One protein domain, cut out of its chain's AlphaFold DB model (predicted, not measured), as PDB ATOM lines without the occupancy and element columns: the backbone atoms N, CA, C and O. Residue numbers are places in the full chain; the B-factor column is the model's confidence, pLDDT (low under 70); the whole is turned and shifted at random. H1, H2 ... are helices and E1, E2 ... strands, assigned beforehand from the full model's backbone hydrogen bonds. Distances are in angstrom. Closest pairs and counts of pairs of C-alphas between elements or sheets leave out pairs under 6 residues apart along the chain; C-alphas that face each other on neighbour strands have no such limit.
ATOM      1  N   PRO A 200      30.113 -43.529   0.849       92.38
ATOM      2  CA  PRO A 200      29.822 -44.915   0.480       92.38
ATOM      3  C   PRO A 200      30.189 -45.936   1.568       92.38
ATOM      4  O   PRO A 200      29.422 -46.863   1.827       92.38
ATOM      5  N   ASP A 201      31.322 -45.756   2.248       91.12
ATOM      6  CA  ASP A 201      31.775 -46.682   3.289       91.12
ATOM      7  C   ASP A 201      30.909 -46.580   4.548       91.12
ATOM      8  O   ASP A 201      30.591 -47.597   5.164       91.12
ATOM      9  N   GLN A 202      30.456 -45.369   4.890       92.00
ATOM     10  CA  GLN A 202      29.506 -45.161   5.987       92.00
ATOM     11  C   GLN A 202      28.154 -45.815   5.699       92.00
ATOM     12  O   GLN A 202      27.585 -46.453   6.582       92.00
ATOM     13  N   ILE A 203      27.661 -45.691   4.459       94.81
ATOM     14  CA  ILE A 203      26.425 -46.350   4.029       94.81
ATOM     15  C   ILE A 203      26.584 -47.864   4.187       94.81
ATOM     16  O   ILE A 203      25.776 -48.469   4.884       94.81
ATOM     17  N   ARG A 204      27.645 -48.478   3.639       93.75
ATOM     18  CA  ARG A 204      27.872 -49.932   3.777       93.75
ATOM     19  C   ARG A 204      27.918 -50.371   5.238       93.75
ATOM     20  O   ARG A 204      27.200 -51.288   5.617       93.75
ATOM     21  N   ALA A 205      28.707 -49.680   6.061       93.19
ATOM     22  CA  ALA A 205      28.859 -50.016   7.472       93.19
ATOM     23  C   ALA A 205      27.542 -49.921   8.259       93.19
ATOM     24  O   ALA A 205      27.375 -50.619   9.257       93.19
ATOM     25  N   ALA A 206      26.620 -49.049   7.843       96.00
ATOM     26  CA  ALA A 206      25.312 -48.915   8.465       96.00
ATOM     27  C   ALA A 206      24.287 -49.933   7.940       96.00
ATOM     28  O   ALA A 206      23.460 -50.392   8.725       96.00
ATOM     29  N   LEU A 207      24.340 -50.303   6.652       96.69
ATOM     30  CA  LEU A 207      23.346 -51.179   6.018       96.69
ATOM     31  C   LEU A 207      23.266 -52.572   6.645       96.69
ATOM     32  O   LEU A 207      22.171 -53.125   6.713       96.69
ATOM     33  N   ASP A 208      24.381 -53.107   7.144       95.69
ATOM     34  CA  ASP A 208      24.429 -54.431   7.781       95.69
ATOM     35  C   ASP A 208      24.009 -54.424   9.259       95.69
ATOM     36  O   ASP A 208      23.805 -55.484   9.853       95.69
ATOM     37  N   LYS A 209      23.867 -53.249   9.884       97.44
ATOM     38  CA  LYS A 209      23.575 -53.173  11.319       97.44
ATOM     39  C   LYS A 209      22.095 -53.447  11.601       97.44
ATOM     40  O   LYS A 209      21.240 -52.844  10.951       97.44
ATOM     41  N   PRO A 210      21.778 -54.314  12.579       97.88
ATOM     42  CA  PRO A 210      20.405 -54.576  12.994       97.88
ATOM     43  C   PRO A 210      19.818 -53.375  13.752       97.88
ATOM     44  O   PRO A 210      20.466 -52.841  14.648       97.88
ATOM     45  N   VAL A 211      18.589 -52.978  13.410       98.06
ATOM     46  CA  VAL A 211      17.836 -51.883  14.049       98.06
ATOM     47  C   VAL A 211      16.382 -52.303  14.258       98.06
ATOM     48  O   VAL A 211      15.769 -52.926  13.380       98.06
ATOM     49  N   LYS A 212      15.803 -51.932  15.404       97.69
ATOM     50  CA  LYS A 212      14.389 -52.175  15.728       97.69
ATOM     51  C   LYS A 212      13.608 -50.860  15.710       97.69
ATOM     52  O   LYS A 212      13.785 -50.025  16.585       97.69
ATOM     53  N   LEU A 213      12.712 -50.687  14.733       96.06
ATOM     54  CA  LEU A 213      12.029 -49.403  14.510       96.06
ATOM     55  C   LEU A 213      10.851 -49.106  15.457       96.06
ATOM     56  O   LEU A 213      10.536 -47.944  15.704       96.06
ATOM     57  N   GLY A 214      10.155 -50.120  15.965       94.75
ATOM     58  CA  GLY A 214       8.941 -49.895  16.751       94.75
ATOM     59  C   GLY A 214       8.345 -51.169  17.333       94.75
ATOM     60  O   GLY A 214       8.907 -52.263  17.204       94.75
ATOM     61  N   ALA A 215       7.211 -51.019  18.013       96.31
ATOM     62  CA  ALA A 215       6.416 -52.159  18.458       96.31
ATOM     63  C   ALA A 215       5.680 -52.816  17.276       96.31
ATOM     64  O   ALA A 215       5.479 -52.211  16.224       96.31
ATOM     65  N   LYS A 216       5.247 -54.071  17.449       96.44
ATOM     66  CA  LYS A 216       4.463 -54.779  16.430       96.44
ATOM     67  C   LYS A 216       3.153 -54.035  16.145       96.44
ATOM     68  O   LYS A 216       2.373 -53.796  17.061       96.44
ATOM     69  N   GLY A 217       2.914 -53.715  14.876       93.94
ATOM     70  CA  GLY A 217       1.762 -52.954  14.394       93.94
ATOM     71  C   GLY A 217       1.943 -51.433  14.433       93.94
ATOM     72  O   GLY A 217       1.056 -50.715  13.976       93.94
ATOM     73  N   GLU A 218       3.067 -50.918  14.945       94.12
ATOM     74  CA  GLU A 218       3.340 -49.479  14.942       94.12
ATOM     75  C   GLU A 218       3.764 -49.028  13.538       94.12
ATOM     76  O   GLU A 218       4.731 -49.541  12.967       94.12
ATOM     77  N   ARG A 219       3.057 -48.038  12.984       93.12
ATOM     78  CA  ARG A 219       3.483 -47.342  11.767       93.12
ATOM     79  C   ARG A 219       4.479 -46.255  12.150       93.12
ATOM     80  O   ARG A 219       4.110 -45.254  12.758       93.12
ATOM     81  N   VAL A 220       5.740 -46.458  11.794       94.81
ATOM     82  CA  VAL A 220       6.845 -45.554  12.122       94.81
ATOM     83  C   VAL A 220       7.068 -44.600  10.946       94.81
ATOM     84  O   VAL A 220       7.409 -45.073   9.861       94.81
ATOM     85  N   PRO A 221       6.897 -43.273  11.119       94.25
ATOM     86  CA  PRO A 221       7.209 -42.300  10.074       94.25
ATOM     87  C   PRO A 221       8.669 -42.407   9.630       94.25
ATOM     88  O   PRO A 221       9.554 -42.654  10.458       94.25
ATOM     89  N   PHE A 222       8.933 -42.204   8.341       94.19
ATOM     90  CA  PHE A 222      10.275 -42.365   7.784       94.19
ATOM     91  C   PHE A 222      11.324 -41.472   8.466       94.19
ATOM     92  O   PHE A 222      12.442 -41.918   8.716       94.19
ATOM     93  N   GLU A 223      10.970 -40.249   8.863       93.38
ATOM     94  CA  GLU A 223      11.860 -39.343   9.595       93.38
ATOM     95  C   GLU A 223      12.288 -39.937  10.944       93.38
ATOM     96  O   GLU A 223      13.471 -39.919  11.289       93.38
ATOM     97  N   LYS A 224      11.343 -40.540  11.677       95.25
ATOM     98  CA  LYS A 224      11.616 -41.232  12.946       95.25
ATOM     99  C   LYS A 224      12.492 -42.467  12.709       95.25
ATOM    100  O   LYS A 224      13.394 -42.735  13.502       95.25
ATOM    101  N   ALA A 225      12.278 -43.182  11.602       95.75
ATOM    102  CA  ALA A 225      13.129 -44.299  11.195       95.75
ATOM    103  C   ALA A 225      14.571 -43.857  10.898       95.75
ATOM    104  O   ALA A 225      15.512 -44.456  11.417       95.75
ATOM    105  N   LEU A 226      14.757 -42.762  10.154       95.38
ATOM    106  CA  LEU A 226      16.078 -42.188   9.882       95.38
ATOM    107  C   LEU A 226      16.803 -41.755  11.159       95.38
ATOM    108  O   LEU A 226      18.008 -41.972  11.279       95.38
ATOM    109  N   GLU A 227      16.092 -41.178  12.130       95.38
ATOM    110  CA  GLU A 227      16.688 -40.847  13.425       95.38
ATOM    111  C   GLU A 227      17.183 -42.088  14.174       95.38
ATOM    112  O   GLU A 227      18.261 -42.048  14.773       95.38
ATOM    113  N   MET A 228      16.432 -43.192  14.127       96.38
ATOM    114  CA  MET A 228      16.862 -44.459  14.721       96.38
ATOM    115  C   MET A 228      18.048 -45.063  13.969       96.38
ATOM    116  O   MET A 228      19.019 -45.451  14.610       96.38
ATOM    117  N   PHE A 229      18.063 -45.049  12.631       96.69
ATOM    118  CA  PHE A 229      19.231 -45.494  11.856       96.69
ATOM    119  C   PHE A 229      20.474 -44.655  12.153       96.69
ATOM    120  O   PHE A 229      21.581 -45.185  12.257       96.69
ATOM    121  N   LYS A 230      20.313 -43.346  12.350       95.25
ATOM    122  CA  LYS A 230      21.418 -42.479  12.755       95.25
ATOM    123  C   LYS A 230      21.926 -42.823  14.156       95.25
ATOM    124  O   LYS A 230      23.135 -42.897  14.349       95.25
ATOM    125  N   LYS A 231      21.027 -43.035  15.123       96.06
ATOM    126  CA  LYS A 231      21.383 -43.321  16.525       96.06
ATOM    127  C   LYS A 231      21.967 -44.722  16.719       96.06
ATOM    128  O   LYS A 231      22.990 -44.852  17.380       96.06
ATOM    129  N   GLU A 232      21.342 -45.748  16.149       96.31
ATOM    130  CA  GLU A 232      21.701 -47.156  16.376       96.31
ATOM    131  C   GLU A 232      22.723 -47.671  15.356       96.31
ATOM    132  O   GLU A 232      23.689 -48.340  15.723       96.31
ATOM    133  N   ALA A 233      22.562 -47.322  14.075       96.12
ATOM    134  CA  ALA A 233      23.448 -47.794  13.011       96.12
ATOM    135  C   ALA A 233      24.557 -46.796  12.632       96.12
ATOM    136  O   ALA A 233      25.518 -47.166  11.950       96.12
ATOM    137  N   GLY A 234      24.490 -45.546  13.098       94.19
ATOM    138  CA  GLY A 234      25.452 -44.506  12.725       94.19
ATOM    139  C   GLY A 234      25.297 -44.029  11.278       94.19
ATOM    140  O   GLY A 234      26.261 -43.530  10.700       94.19
ATOM    141  N   LEU A 235      24.111 -44.190  10.678       95.12
ATOM    142  CA  LEU A 235      23.819 -43.698   9.330       95.12
ATOM    143  C   LEU A 235      23.652 -42.167   9.350       95.12
ATOM    144  O   LEU A 235      22.534 -41.655   9.373       95.12
ATOM    145  N   ASP A 236      24.756 -41.419   9.358       92.25
ATOM    146  CA  ASP A 236      24.739 -39.947   9.296       92.25
ATOM    147  C   ASP A 236      24.887 -39.423   7.862       92.25
ATOM    148  O   ASP A 236      25.755 -38.615   7.536       92.25
ATOM    149  N   VAL A 237      24.030 -39.929   6.978       92.75
ATOM    150  CA  VAL A 237      24.059 -39.614   5.551       92.75
ATOM    151  C   VAL A 237      22.763 -38.900   5.176       92.75
ATOM    152  O   VAL A 237      21.681 -39.354   5.551       92.75
ATOM    153  N   PRO A 238      22.816 -37.772   4.445       92.69
ATOM    154  CA  PRO A 238      21.600 -37.080   4.045       92.69
ATOM    155  C   PRO A 238      20.805 -37.931   3.047       92.69
ATOM    156  O   PRO A 238      21.337 -38.385   2.033       92.69
ATOM    157  N   VAL A 239      19.510 -38.082   3.322       94.69
ATOM    158  CA  VAL A 239      18.534 -38.661   2.395       94.69
ATOM    159  C   VAL A 239      17.784 -37.526   1.703       94.69
ATOM    160  O   VAL A 239      17.316 -36.593   2.358       94.69
ATOM    161  N   ARG A 240      17.718 -37.557   0.373       93.94
ATOM    162  CA  ARG A 240      17.114 -36.513  -0.469       93.94
ATOM    163  C   ARG A 240      16.025 -37.100  -1.354       93.94
ATOM    164  O   ARG A 240      16.080 -38.276  -1.689       93.94
ATOM    165  N   GLY A 241      15.067 -36.269  -1.761       90.56
ATOM    166  CA  GLY A 241      14.021 -36.648  -2.720       90.56
ATOM    167  C   GLY A 241      12.921 -37.549  -2.157       90.56
ATOM    168  O   GLY A 241      11.974 -37.850  -2.875       90.56
ATOM    169  N   PHE A 242      13.008 -37.954  -0.888       89.50
ATOM    170  CA  PHE A 242      11.968 -38.760  -0.264       89.50
ATOM    171  C   PHE A 242      10.726 -37.893   0.022       89.50
ATOM    172  O   PHE A 242      10.873 -36.834   0.643       89.50
ATOM    173  N   PRO A 243       9.525 -38.283  -0.440       85.88
ATOM    174  CA  PRO A 243       8.311 -37.530  -0.168       85.88
ATOM    175  C   PRO A 243       7.961 -37.610   1.320       85.88
ATOM    176  O   PRO A 243       7.819 -38.692   1.876       85.88
ATOM    177  N   ILE A 244       7.791 -36.455   1.960       82.88
ATOM    178  CA  ILE A 244       7.407 -36.368   3.383       82.88
ATOM    179  C   ILE A 244       5.907 -36.672   3.560       82.88
ATOM    180  O   ILE A 244       5.459 -37.080   4.628       82.88
ATOM    181  N   ALA A 245       5.117 -36.506   2.495       85.38
ATOM    182  CA  ALA A 245       3.681 -36.741   2.502       85.38
ATOM    183  C   ALA A 245       3.235 -37.604   1.320       85.38
ATOM    184  O   ALA A 245       3.792 -37.514   0.223       85.38
ATOM    185  N   GLU A 246       2.201 -38.408   1.552       84.31
ATOM    186  CA  GLU A 246       1.501 -39.141   0.505       84.31
ATOM    187  C   GLU A 246       0.611 -38.186  -0.302       84.31
ATOM    188  O   GLU A 246      -0.159 -37.396   0.252       84.31
ATOM    189  N   PHE A 247       0.699 -38.285  -1.627       84.06
ATOM    190  CA  PHE A 247      -0.161 -37.559  -2.555       84.06
ATOM    191  C   PHE A 247      -0.967 -38.553  -3.380       84.06
ATOM    192  O   PHE A 247      -0.449 -39.575  -3.834       84.06
ATOM    193  N   ASP A 248      -2.238 -38.237  -3.588       83.12
ATOM    194  CA  ASP A 248      -3.104 -38.981  -4.487       83.12
ATOM    195  C   ASP A 248      -2.595 -38.833  -5.928       83.12
ATOM    196  O   ASP A 248      -2.444 -37.723  -6.442       83.12
ATOM    197  N   ALA A 249      -2.313 -39.960  -6.584       78.88
ATOM    198  CA  ALA A 249      -1.680 -39.971  -7.902       78.88
ATOM    199  C   ALA A 249      -2.560 -39.379  -9.020       78.88
ATOM    200  O   ALA A 249      -2.032 -39.005 -10.065       78.88
ATOM    201  N   VAL A 250      -3.882 -39.311  -8.827       82.88
ATOM    202  CA  VAL A 250      -4.834 -38.822  -9.836       82.88
ATOM    203  C   VAL A 250      -5.102 -37.333  -9.647       82.88
ATOM    204  O   VAL A 250      -5.130 -36.567 -10.606       82.88
ATOM    205  N   THR A 251      -5.304 -36.912  -8.402       87.25
ATOM    206  CA  THR A 251      -5.737 -35.555  -8.052       87.25
ATOM    207  C   THR A 251      -4.588 -34.643  -7.636       87.25
ATOM    208  O   THR A 251      -4.777 -33.429  -7.572       87.25
ATOM    209  N   GLY A 252      -3.417 -35.201  -7.308       84.38
ATOM    210  CA  GLY A 252      -2.276 -34.459  -6.767       84.38
ATOM    211  C   GLY A 252      -2.532 -33.861  -5.381       84.38
ATOM    212  O   GLY A 252      -1.755 -33.026  -4.921       84.38
ATOM    213  N   ARG A 253      -3.628 -34.238  -4.710       86.56
ATOM    214  CA  ARG A 253      -3.958 -33.747  -3.369       86.56
ATOM    215  C   ARG A 253      -3.218 -34.551  -2.310       86.56
ATOM    216  O   ARG A 253      -3.050 -35.760  -2.441       86.56
ATOM    217  N   GLN A 254      -2.804 -33.869  -1.249       88.25
ATOM    218  CA  GLN A 254      -2.202 -34.505  -0.086       88.25
ATOM    219  C   GLN A 254      -3.238 -35.406   0.593       88.25
ATOM    220  O   GLN A 254      -4.352 -34.963   0.886       88.25
ATOM    221  N   LEU A 255      -2.888 -36.671   0.817       87.19
ATOM    222  CA  LEU A 255      -3.749 -37.599   1.537       87.19
ATOM    223  C   LEU A 255      -3.694 -37.263   3.025       87.19
ATOM    224  O   LEU A 255      -2.614 -37.078   3.584       87.19
ATOM    225  N   LEU A 256      -4.860 -37.185   3.660       90.50
ATOM    226  CA  LEU A 256      -4.983 -36.958   5.095       90.50
ATOM    227  C   LEU A 256      -5.322 -38.274   5.801       90.50
ATOM    228  O   LEU A 256      -5.963 -39.160   5.230       90.50
ATOM    229  N   ASP A 257      -4.868 -38.425   7.037       87.62
ATOM    230  CA  ASP A 257      -5.281 -39.511   7.912       87.62
ATOM    231  C   ASP A 257      -6.666 -39.236   8.533       87.62
ATOM    232  O   ASP A 257      -7.312 -38.224   8.258       87.62
ATOM    233  N   SER A 258      -7.146 -40.150   9.382       87.75
ATOM    234  CA  SER A 258      -8.439 -40.003  10.061       87.75
ATOM    235  C   SER A 258      -8.499 -38.815  11.029       87.75
ATOM    236  O   SER A 258      -9.589 -38.444  11.457       87.75
ATOM    237  N   THR A 259      -7.356 -38.223  11.377       88.25
ATOM    238  CA  THR A 259      -7.252 -37.031  12.231       88.25
ATOM    239  C   THR A 259      -7.166 -35.734  11.423       88.25
ATOM    240  O   THR A 259      -7.133 -34.650  12.005       88.25
ATOM    241  N   GLY A 260      -7.158 -35.821  10.089       89.94
ATOM    242  CA  GLY A 260      -7.004 -34.676   9.195       89.94
ATOM    243  C   GLY A 260      -5.556 -34.204   9.036       89.94
ATOM    244  O   GLY A 260      -5.339 -33.142   8.457       89.94
ATOM    245  N   GLN A 261      -4.570 -34.959   9.530       86.00
ATOM    246  CA  GLN A 261      -3.148 -34.657   9.346       86.00
ATOM    247  C   GLN A 261      -2.629 -35.293   8.052       86.00
ATOM    248  O   GLN A 261      -3.124 -36.349   7.656       86.00
ATOM    249  N   PRO A 262      -1.628 -34.702   7.374       86.12
ATOM    250  CA  PRO A 262      -0.993 -35.329   6.222       86.12
ATOM    251  C   PRO A 262      -0.499 -36.740   6.529       86.12
ATOM    252  O   PRO A 262       0.288 -36.944   7.454       86.12
ATOM    253  N   ARG A 263      -0.915 -37.720   5.722       87.50
ATOM    254  CA  ARG A 263      -0.364 -39.071   5.798       87.50
ATOM    255  C   ARG A 263       1.116 -39.023   5.457       87.50
ATOM    256  O   ARG A 263       1.500 -38.703   4.333       87.50
ATOM    257  N   THR A 264       1.940 -39.374   6.433       87.88
ATOM    258  CA  THR A 264       3.378 -39.548   6.251       87.88
ATOM    259  C   THR A 264       3.668 -40.947   5.731       87.88
ATOM    260  O   THR A 264       3.091 -41.937   6.209       87.88
ATOM    261  N   ILE A 265       4.614 -41.052   4.804       88.50
ATOM    262  CA  ILE A 265       5.146 -42.350   4.393       88.50
ATOM    263  C   ILE A 265       5.871 -42.952   5.601       88.50
ATOM    264  O   ILE A 265       6.682 -42.297   6.260       88.50
ATOM    265  N   GLY A 266       5.522 -44.185   5.948       90.00
ATOM    266  CA  GLY A 266       6.042 -44.832   7.141       90.00
ATOM    267  C   GLY A 266       6.010 -46.338   7.004       90.00
ATOM    268  O   GLY A 266       5.226 -46.868   6.228       90.00
ATOM    269  N   ILE A 267       6.857 -46.996   7.784       92.69
ATOM    270  CA  ILE A 267       7.060 -48.439   7.747       92.69
ATOM    271  C   ILE A 267       6.191 -49.074   8.827       92.69
ATOM    272  O   ILE A 267       6.202 -48.624   9.978       92.69
ATOM    273  N   MET A 268       5.443 -50.122   8.484       93.69
ATOM    274  CA  MET A 268       4.686 -50.883   9.475       93.69
ATOM    275  C   MET A 268       5.605 -51.893  10.166       93.69
ATOM    276  O   MET A 268       5.909 -52.952   9.623       93.69
ATOM    277  N   SER A 269       6.060 -51.575  11.378       93.06
ATOM    278  CA  SER A 269       6.939 -52.477  12.120       93.06
ATOM    279  C   SER A 269       6.175 -53.714  12.585       93.06
ATOM    280  O   SER A 269       5.124 -53.608  13.212       93.06
ATOM    281  N   GLN A 270       6.726 -54.908  12.360       94.94
ATOM    282  CA  GLN A 270       6.219 -56.152  12.955       94.94
ATOM    283  C   GLN A 270       6.872 -56.472  14.312       94.94
ATOM    284  O   GLN A 270       6.697 -57.563  14.854       94.94
ATOM    285  N   GLY A 271       7.614 -55.516  14.889       93.56
ATOM    286  CA  GLY A 271       8.408 -55.716  16.103       93.56
ATOM    287  C   GLY A 271       9.696 -56.514  15.874       93.56
ATOM    288  O   GLY A 271      10.378 -56.871  16.836       93.56
ATOM    289  N   GLU A 272      10.024 -56.786  14.613       96.06
ATOM    290  CA  GLU A 272      11.230 -57.479  14.180       96.06
ATOM    291  C   GLU A 272      12.462 -56.568  14.186       96.06
ATOM    292  O   GLU A 272      12.374 -55.339  14.144       96.06
ATOM    293  N   THR A 273      13.629 -57.200  14.281       97.44
ATOM    294  CA  THR A 273      14.927 -56.533  14.177       97.44
ATOM    295  C   THR A 273      15.514 -56.888  12.818       97.44
ATOM    296  O   THR A 273      15.881 -58.039  12.596       97.44
ATOM    297  N   LEU A 274      15.576 -55.913  11.913       97.62
ATOM    298  CA  LEU A 274      16.099 -56.083  10.556       97.62
ATOM    299  C   LEU A 274      17.350 -55.229  10.370       97.62
ATOM    300  O   LEU A 274      17.539 -54.233  11.073       97.62
ATOM    301  N   SER A 275      18.208 -55.602   9.420       97.81
ATOM    302  CA  SER A 275      19.311 -54.731   9.026       97.81
ATOM    303  C   SER A 275      18.774 -53.458   8.368       97.81
ATOM    304  O   SER A 275      17.699 -53.463   7.761       97.81
ATOM    305  N   VAL A 276      19.510 -52.351   8.467       97.31
ATOM    306  CA  VAL A 276      19.088 -51.086   7.843       97.31
ATOM    307  C   VAL A 276      18.850 -51.251   6.336       97.31
ATOM    308  O   VAL A 276      17.889 -50.696   5.807       97.31
ATOM    309  N   GLY A 277      19.663 -52.059   5.646       97.00
ATOM    310  CA  GLY A 277      19.449 -52.376   4.233       97.00
ATOM    311  C   GLY A 277      18.127 -53.094   3.961       97.00
ATOM    312  O   GLY A 277      17.443 -52.756   2.997       97.00
ATOM    313  N   ALA A 278      17.715 -54.014   4.837       97.44
ATOM    314  CA  ALA A 278      16.426 -54.691   4.723       97.44
ATOM    315  C   ALA A 278      15.247 -53.736   4.976       97.44
ATOM    316  O   ALA A 278      14.252 -53.805   4.260       97.44
ATOM    317  N   TRP A 279      15.373 -52.790   5.914       97.25
ATOM    318  CA  TRP A 279      14.357 -51.748   6.106       97.25
ATOM    319  C   TRP A 279      14.200 -50.844   4.881       97.25
ATOM    320  O   TRP A 279      13.077 -50.529   4.489       97.25
ATOM    321  N   PHE A 280      15.307 -50.440   4.251       96.75
ATOM    322  CA  PHE A 280      15.237 -49.677   3.005       96.75
ATOM    323  C   PHE A 280      14.642 -50.493   1.858       96.75
ATOM    324  O   PHE A 280      13.894 -49.925   1.070       96.75
ATOM    325  N   GLN A 281      14.943 -51.792   1.764       96.25
ATOM    326  CA  GLN A 281      14.329 -52.672   0.768       96.25
ATOM    327  C   GLN A 281      12.812 -52.758   0.974       96.25
ATOM    328  O   GLN A 281      12.073 -52.512   0.033       96.25
ATOM    329  N   LEU A 282      12.348 -52.986   2.208       95.75
ATOM    330  CA  LEU A 282      10.918 -53.009   2.528       95.75
ATOM    331  C   LEU A 282      10.235 -51.688   2.140       95.75
ATOM    332  O   LEU A 282       9.158 -51.680   1.553       95.75
ATOM    333  N   LEU A 283      10.899 -50.561   2.402       94.12
ATOM    334  CA  LEU A 283      10.391 -49.248   2.025       94.12
ATOM    335  C   LEU A 283      10.337 -49.049   0.499       94.12
ATOM    336  O   LEU A 283       9.443 -48.357   0.019       94.12
ATOM    337  N   GLN A 284      11.270 -49.627  -0.264       94.06
ATOM    338  CA  GLN A 284      11.207 -49.655  -1.732       94.06
ATOM    339  C   GLN A 284      10.107 -50.588  -2.243       94.06
ATOM    340  O   GLN A 284       9.518 -50.306  -3.274       94.06
ATOM    341  N   ASP A 285       9.812 -51.675  -1.538       94.12
ATOM    342  CA  ASP A 285       8.757 -52.604  -1.942       94.12
ATOM    343  C   ASP A 285       7.361 -51.988  -1.707       94.12
ATOM    344  O   ASP A 285       6.439 -52.190  -2.499       94.12
ATOM    345  N   GLU A 286       7.207 -51.175  -0.654       91.00
ATOM    346  CA  GLU A 286       5.969 -50.445  -0.347       91.00
ATOM    347  C   GLU A 286       5.766 -49.181  -1.208       91.00
ATOM    348  O   GLU A 286       4.629 -48.751  -1.418       91.00
ATOM    349  N   ASN A 287       6.843 -48.575  -1.724       88.19
ATOM    350  CA  ASN A 287       6.792 -47.308  -2.463       88.19
ATOM    351  C   ASN A 287       7.231 -47.461  -3.925       88.19
ATOM    352  O   ASN A 287       8.116 -48.225  -4.261       88.19
ATOM    353  N   ARG A 288       6.696 -46.647  -4.839       87.00
ATOM    354  CA  ARG A 288       7.051 -46.712  -6.276       87.00
ATOM    355  C   ARG A 288       8.409 -46.080  -6.636       87.00
ATOM    356  O   ARG A 288       8.543 -45.492  -7.707       87.00
ATOM    357  N   GLY A 289       9.403 -46.140  -5.754       93.19
ATOM    358  CA  GLY A 289      10.711 -45.520  -5.969       93.19
ATOM    359  C   GLY A 289      11.850 -46.327  -5.367       93.19
ATOM    360  O   GLY A 289      11.644 -47.191  -4.522       93.19
ATOM    361  N   ALA A 290      13.067 -46.023  -5.807       96.75
ATOM    362  CA  ALA A 290      14.277 -46.676  -5.332       96.75
ATOM    363  C   ALA A 290      15.207 -45.666  -4.658       96.75
ATOM    364  O   ALA A 290      15.210 -44.472  -4.977       96.75
ATOM    365  N   PHE A 291      16.018 -46.162  -3.726       97.56
ATOM    366  CA  PHE A 291      17.129 -45.399  -3.171       97.56
ATOM    367  C   PHE A 291      18.366 -45.628  -4.033       97.56
ATOM    368  O   PHE A 291      18.708 -46.768  -4.337       97.56
ATOM    369  N   TYR A 292      19.052 -44.550  -4.379       97.75
ATOM    370  CA  TYR A 292      20.287 -44.541  -5.149       97.75
ATOM    371  C   TYR A 292      21.415 -43.967  -4.303       97.75
ATOM    372  O   TYR A 292      21.225 -42.985  -3.577       97.75
ATOM    373  N   VAL A 293      22.597 -44.567  -4.412       97.06
ATOM    374  CA  VAL A 293      23.782 -44.120  -3.679       97.06
ATOM    375  C   VAL A 293      24.524 -43.076  -4.504       97.06
ATOM    376  O   VAL A 293      24.848 -43.294  -5.670       97.06
ATOM    377  N   ARG A 294      24.785 -41.918  -3.897       96.06
ATOM    378  CA  ARG A 294      25.501 -40.786  -4.493       96.06
ATOM    379  C   ARG A 294      26.642 -40.343  -3.591       96.06
ATOM    380  O   ARG A 294      26.621 -40.569  -2.384       96.06
ATOM    381  N   GLU A 295      27.595 -39.615  -4.167       91.44
ATOM    382  CA  GLU A 295      28.700 -39.013  -3.408       91.44
ATOM    383  C   GLU A 295      28.211 -38.080  -2.298       91.44
ATOM    384  O   GLU A 295      28.866 -37.949  -1.274       91.44
ATOM    385  N   TYR A 296      27.039 -37.462  -2.471       91.88
ATOM    386  CA  TYR A 296      26.431 -36.581  -1.477       91.88
ATOM    387  C   TYR A 296      25.420 -37.273  -0.555       91.88
ATOM    388  O   TYR A 296      24.794 -36.566   0.229       91.88
ATOM    389  N   GLY A 297      25.204 -38.591  -0.660       94.75
ATOM    390  CA  GLY A 297      24.316 -39.359   0.217       94.75
ATOM    391  C   GLY A 297      23.321 -40.270  -0.500       94.75
ATOM    392  O   GLY A 297      23.627 -40.834  -1.546       94.75
ATOM    393  N   LEU A 298      22.130 -40.439   0.078       97.00
ATOM    394  CA  LEU A 298      21.064 -41.265  -0.496       97.00
ATOM    395  C   LEU A 298      20.057 -40.384  -1.236       97.00
ATOM    396  O   LEU A 298      19.587 -39.376  -0.706       97.00
ATOM    397  N   LEU A 299      19.702 -40.773  -2.455       96.31
ATOM    398  CA  LEU A 299      18.665 -40.123  -3.251       96.31
ATOM    399  C   LEU A 299      17.513 -41.101  -3.466       96.31
ATOM    400  O   LEU A 299      17.711 -42.148  -4.068       96.31
ATOM    401  N   PHE A 300      16.316 -40.751  -3.015       96.19
ATOM    402  CA  PHE A 300      15.097 -41.444  -3.404       96.19
ATOM    403  C   PHE A 300      14.569 -40.846  -4.709       96.19
ATOM    404  O   PHE A 300      14.386 -39.630  -4.802       96.19
ATOM    405  N   ALA A 301      14.348 -41.686  -5.716       95.25
ATOM    406  CA  ALA A 301      13.795 -41.269  -6.998       95.25
ATOM    407  C   ALA A 301      12.945 -42.383  -7.622       95.25
ATOM    408  O   ALA A 301      13.213 -43.571  -7.440       95.25
ATOM    409  N   THR A 302      11.923 -41.992  -8.382       94.25
ATOM    410  CA  THR A 302      11.087 -42.918  -9.166       94.25
ATOM    411  C   THR A 302      11.748 -43.304 -10.488       94.25
ATOM    412  O   THR A 302      11.529 -44.398 -10.997       94.25
ATOM    413  N   THR A 303      12.594 -42.427 -11.031       95.44
ATOM    414  CA  THR A 303      13.407 -42.670 -12.224       95.44
ATOM    415  C   THR A 303      14.872 -42.831 -11.846       95.44
ATOM    416  O   THR A 303      15.401 -42.066 -11.037       95.44
ATOM    417  N   ALA A 304      15.528 -43.832 -12.439       95.69
ATOM    418  CA  ALA A 304      16.945 -44.089 -12.220       95.69
ATOM    419  C   ALA A 304      17.779 -42.917 -12.741       95.69
ATOM    420  O   ALA A 304      17.739 -42.622 -13.939       95.69
ATOM    421  N   PRO A 305      18.517 -42.216 -11.871       94.62
ATOM    422  CA  PRO A 305      19.380 -41.156 -12.331       94.62
ATOM    423  C   PRO A 305      20.666 -41.779 -12.913       94.62
ATOM    424  O   PRO A 305      21.088 -42.846 -12.464       94.62
ATOM    425  N   PRO A 306      21.298 -41.142 -13.917       93.56
ATOM    426  CA  PRO A 306      22.411 -41.743 -14.650       93.56
ATOM    427  C   PRO A 306      23.566 -42.095 -13.704       93.56
ATOM    428  O   PRO A 306      23.829 -41.375 -12.733       93.56
ATOM    429  N   ASP A 307      24.204 -43.237 -13.957       93.06
ATOM    430  CA  ASP A 307      25.400 -43.717 -13.252       93.06
ATOM    431  C   ASP A 307      25.234 -43.920 -11.732       93.06
ATOM    432  O   ASP A 307      26.198 -43.843 -10.971       93.06
ATOM    433  N   ALA A 308      24.007 -44.125 -11.242       95.75
ATOM    434  CA  ALA A 308      23.743 -44.400  -9.828       95.75
ATOM    435  C   ALA A 308      23.456 -45.886  -9.608       95.75
ATOM    436  O   ALA A 308      22.443 -46.362 -10.121       95.75
ATOM    437  N   PRO A 309      24.246 -46.611  -8.797       97.06
ATOM    438  CA  PRO A 309      23.800 -47.908  -8.323       97.06
ATOM    439  C   PRO A 309      22.623 -47.706  -7.366       97.06
ATOM    440  O   PRO A 309      22.612 -46.789  -6.529       97.06
ATOM    441  N   THR A 310      21.630 -48.580  -7.471       97.62
ATOM    442  CA  THR A 310      20.597 -48.683  -6.436       97.62
ATOM    443  C   THR A 310      21.245 -49.069  -5.104       97.62
ATOM    444  O   THR A 310      22.308 -49.692  -5.060       97.62
ATOM    445  N   LEU A 311      20.610 -48.718  -3.987       97.12
ATOM    446  CA  LEU A 311      21.086 -49.057  -2.647       97.12
ATOM    447  C   LEU A 311      21.279 -50.568  -2.490       97.12
ATOM    448  O   LEU A 311      22.253 -51.003  -1.887       97.12
ATOM    449  N   THR A 312      20.390 -51.357  -3.088       95.81
ATOM    450  CA  THR A 312      20.417 -52.819  -3.042       95.81
ATOM    451  C   THR A 312      21.556 -53.400  -3.880       95.81
ATOM    452  O   THR A 312      22.238 -54.319  -3.428       95.81
ATOM    453  N   GLU A 313      21.820 -52.864  -5.076       96.38
ATOM    454  CA  GLU A 313      23.005 -53.238  -5.866       96.38
ATOM    455  C   GLU A 313      24.291 -52.861  -5.135       96.38
ATOM    456  O   GLU A 313      25.203 -53.678  -5.020       96.38
ATOM    457  N   PHE A 314      24.343 -51.646  -4.590       95.94
ATOM    458  CA  PHE A 314      25.478 -51.148  -3.827       95.94
ATOM    459  C   PHE A 314      25.752 -51.988  -2.572       95.94
ATOM    460  O   PHE A 314      26.911 -52.229  -2.239       95.94
ATOM    461  N   TRP A 315      24.702 -52.468  -1.902       95.00
ATOM    462  CA  TRP A 315      24.811 -53.335  -0.729       95.00
ATOM    463  C   TRP A 315      25.351 -54.728  -1.081       95.00
ATOM    464  O   TRP A 315      26.154 -55.288  -0.340       95.00
ATOM    465  N   LYS A 316      24.964 -55.276  -2.241       93.44
ATOM    466  CA  LYS A 316      25.453 -56.579  -2.729       93.44
ATOM    467  C   LYS A 316      26.895 -56.530  -3.237       93.44
ATOM    468  O   LYS A 316      27.574 -57.559  -3.254       93.44
ATOM    469  N   GLN A 317      27.370 -55.365  -3.676       93.19
ATOM    470  CA  GLN A 317      28.757 -55.184  -4.095       93.19
ATOM    471  C   GLN A 317      29.683 -55.311  -2.882       93.19
ATOM    472  O   GLN A 317      29.726 -54.436  -2.016       93.19
TER     473      GLN A 317
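This is residues 200 to 317 of the 340 residues of an uncharacterized protein of Gemmata sp. SH-PL17 (UniProt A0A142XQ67). Two helices, H2 and H3, run side by side in opposite directions through a small body; H1 stands crosswise at one end of them, the short strand pair E1 and E2 sits at the other, and the hairpin of E3 and E4 lies along one side, near H3 and H4. A long loop within residues 234 to 265 reaches out past E1 and E2 to Thr 259. The printed part has 118 residues, in the order H1 E1 H2 E2 H3 E3 E4 H4, with both two-stranded sheets antiparallel. The class is mixed, with under half of the residues in named elements; the whole is compact, radius of gyration of the C-alphas 14.5 A, spanning 41 by 35 by 20 A.

Begin at the hairpin of E3, residues 290 to 294, and E4, residues 297 to 301, where N 292 and O 299 are 2.8 A apart, within hydrogen-bond range. Residues 239 to 240 pair parallel with residues 298 to 299 of E4. H4, residues 311 to 316, comes closest to E3 at the C-alphas of Leu 311 and Tyr 292, 5.2 A. H3, residues 276 to 286, touches H4 at a steep tilt of 51 degrees; their closest C-alphas, Gln 281 and Thr 312, are 7.2 A apart. H1, residues 200 to 207, touches H3 about perpendicular at 81 degrees, closest at the C-alphas of Leu 207 and Gly 277, 4.5 A. H2, residues 222 to 233, is close to H3 but not clearly touching, closest at the C-alphas of Phe 229 and Val 276, 6.9 A. In E1, residues 219 to 221, N 220 is 2.9 A from O 267 of E2, residues 266 to 268. In each of H1 to H4 every O i to N i+4 pair is within hydrogen-bond range.

Find C-alpha 200, where H1 begins, at (29.822, -44.915, 0.480). H2 runs 15.2 A, H3 15.5 A, E3 12.7 A and E4 12.9 A. H4 ends at C-alpha 316, (25.453, -56.579, -2.729).

The farthest C-alphas, Thr 259 and Gln 317, are 43.5 A apart. The printed part has no cut; the links H1 to E1 and H2 to E2 are long. No printed residue is under 70 in pLDDT.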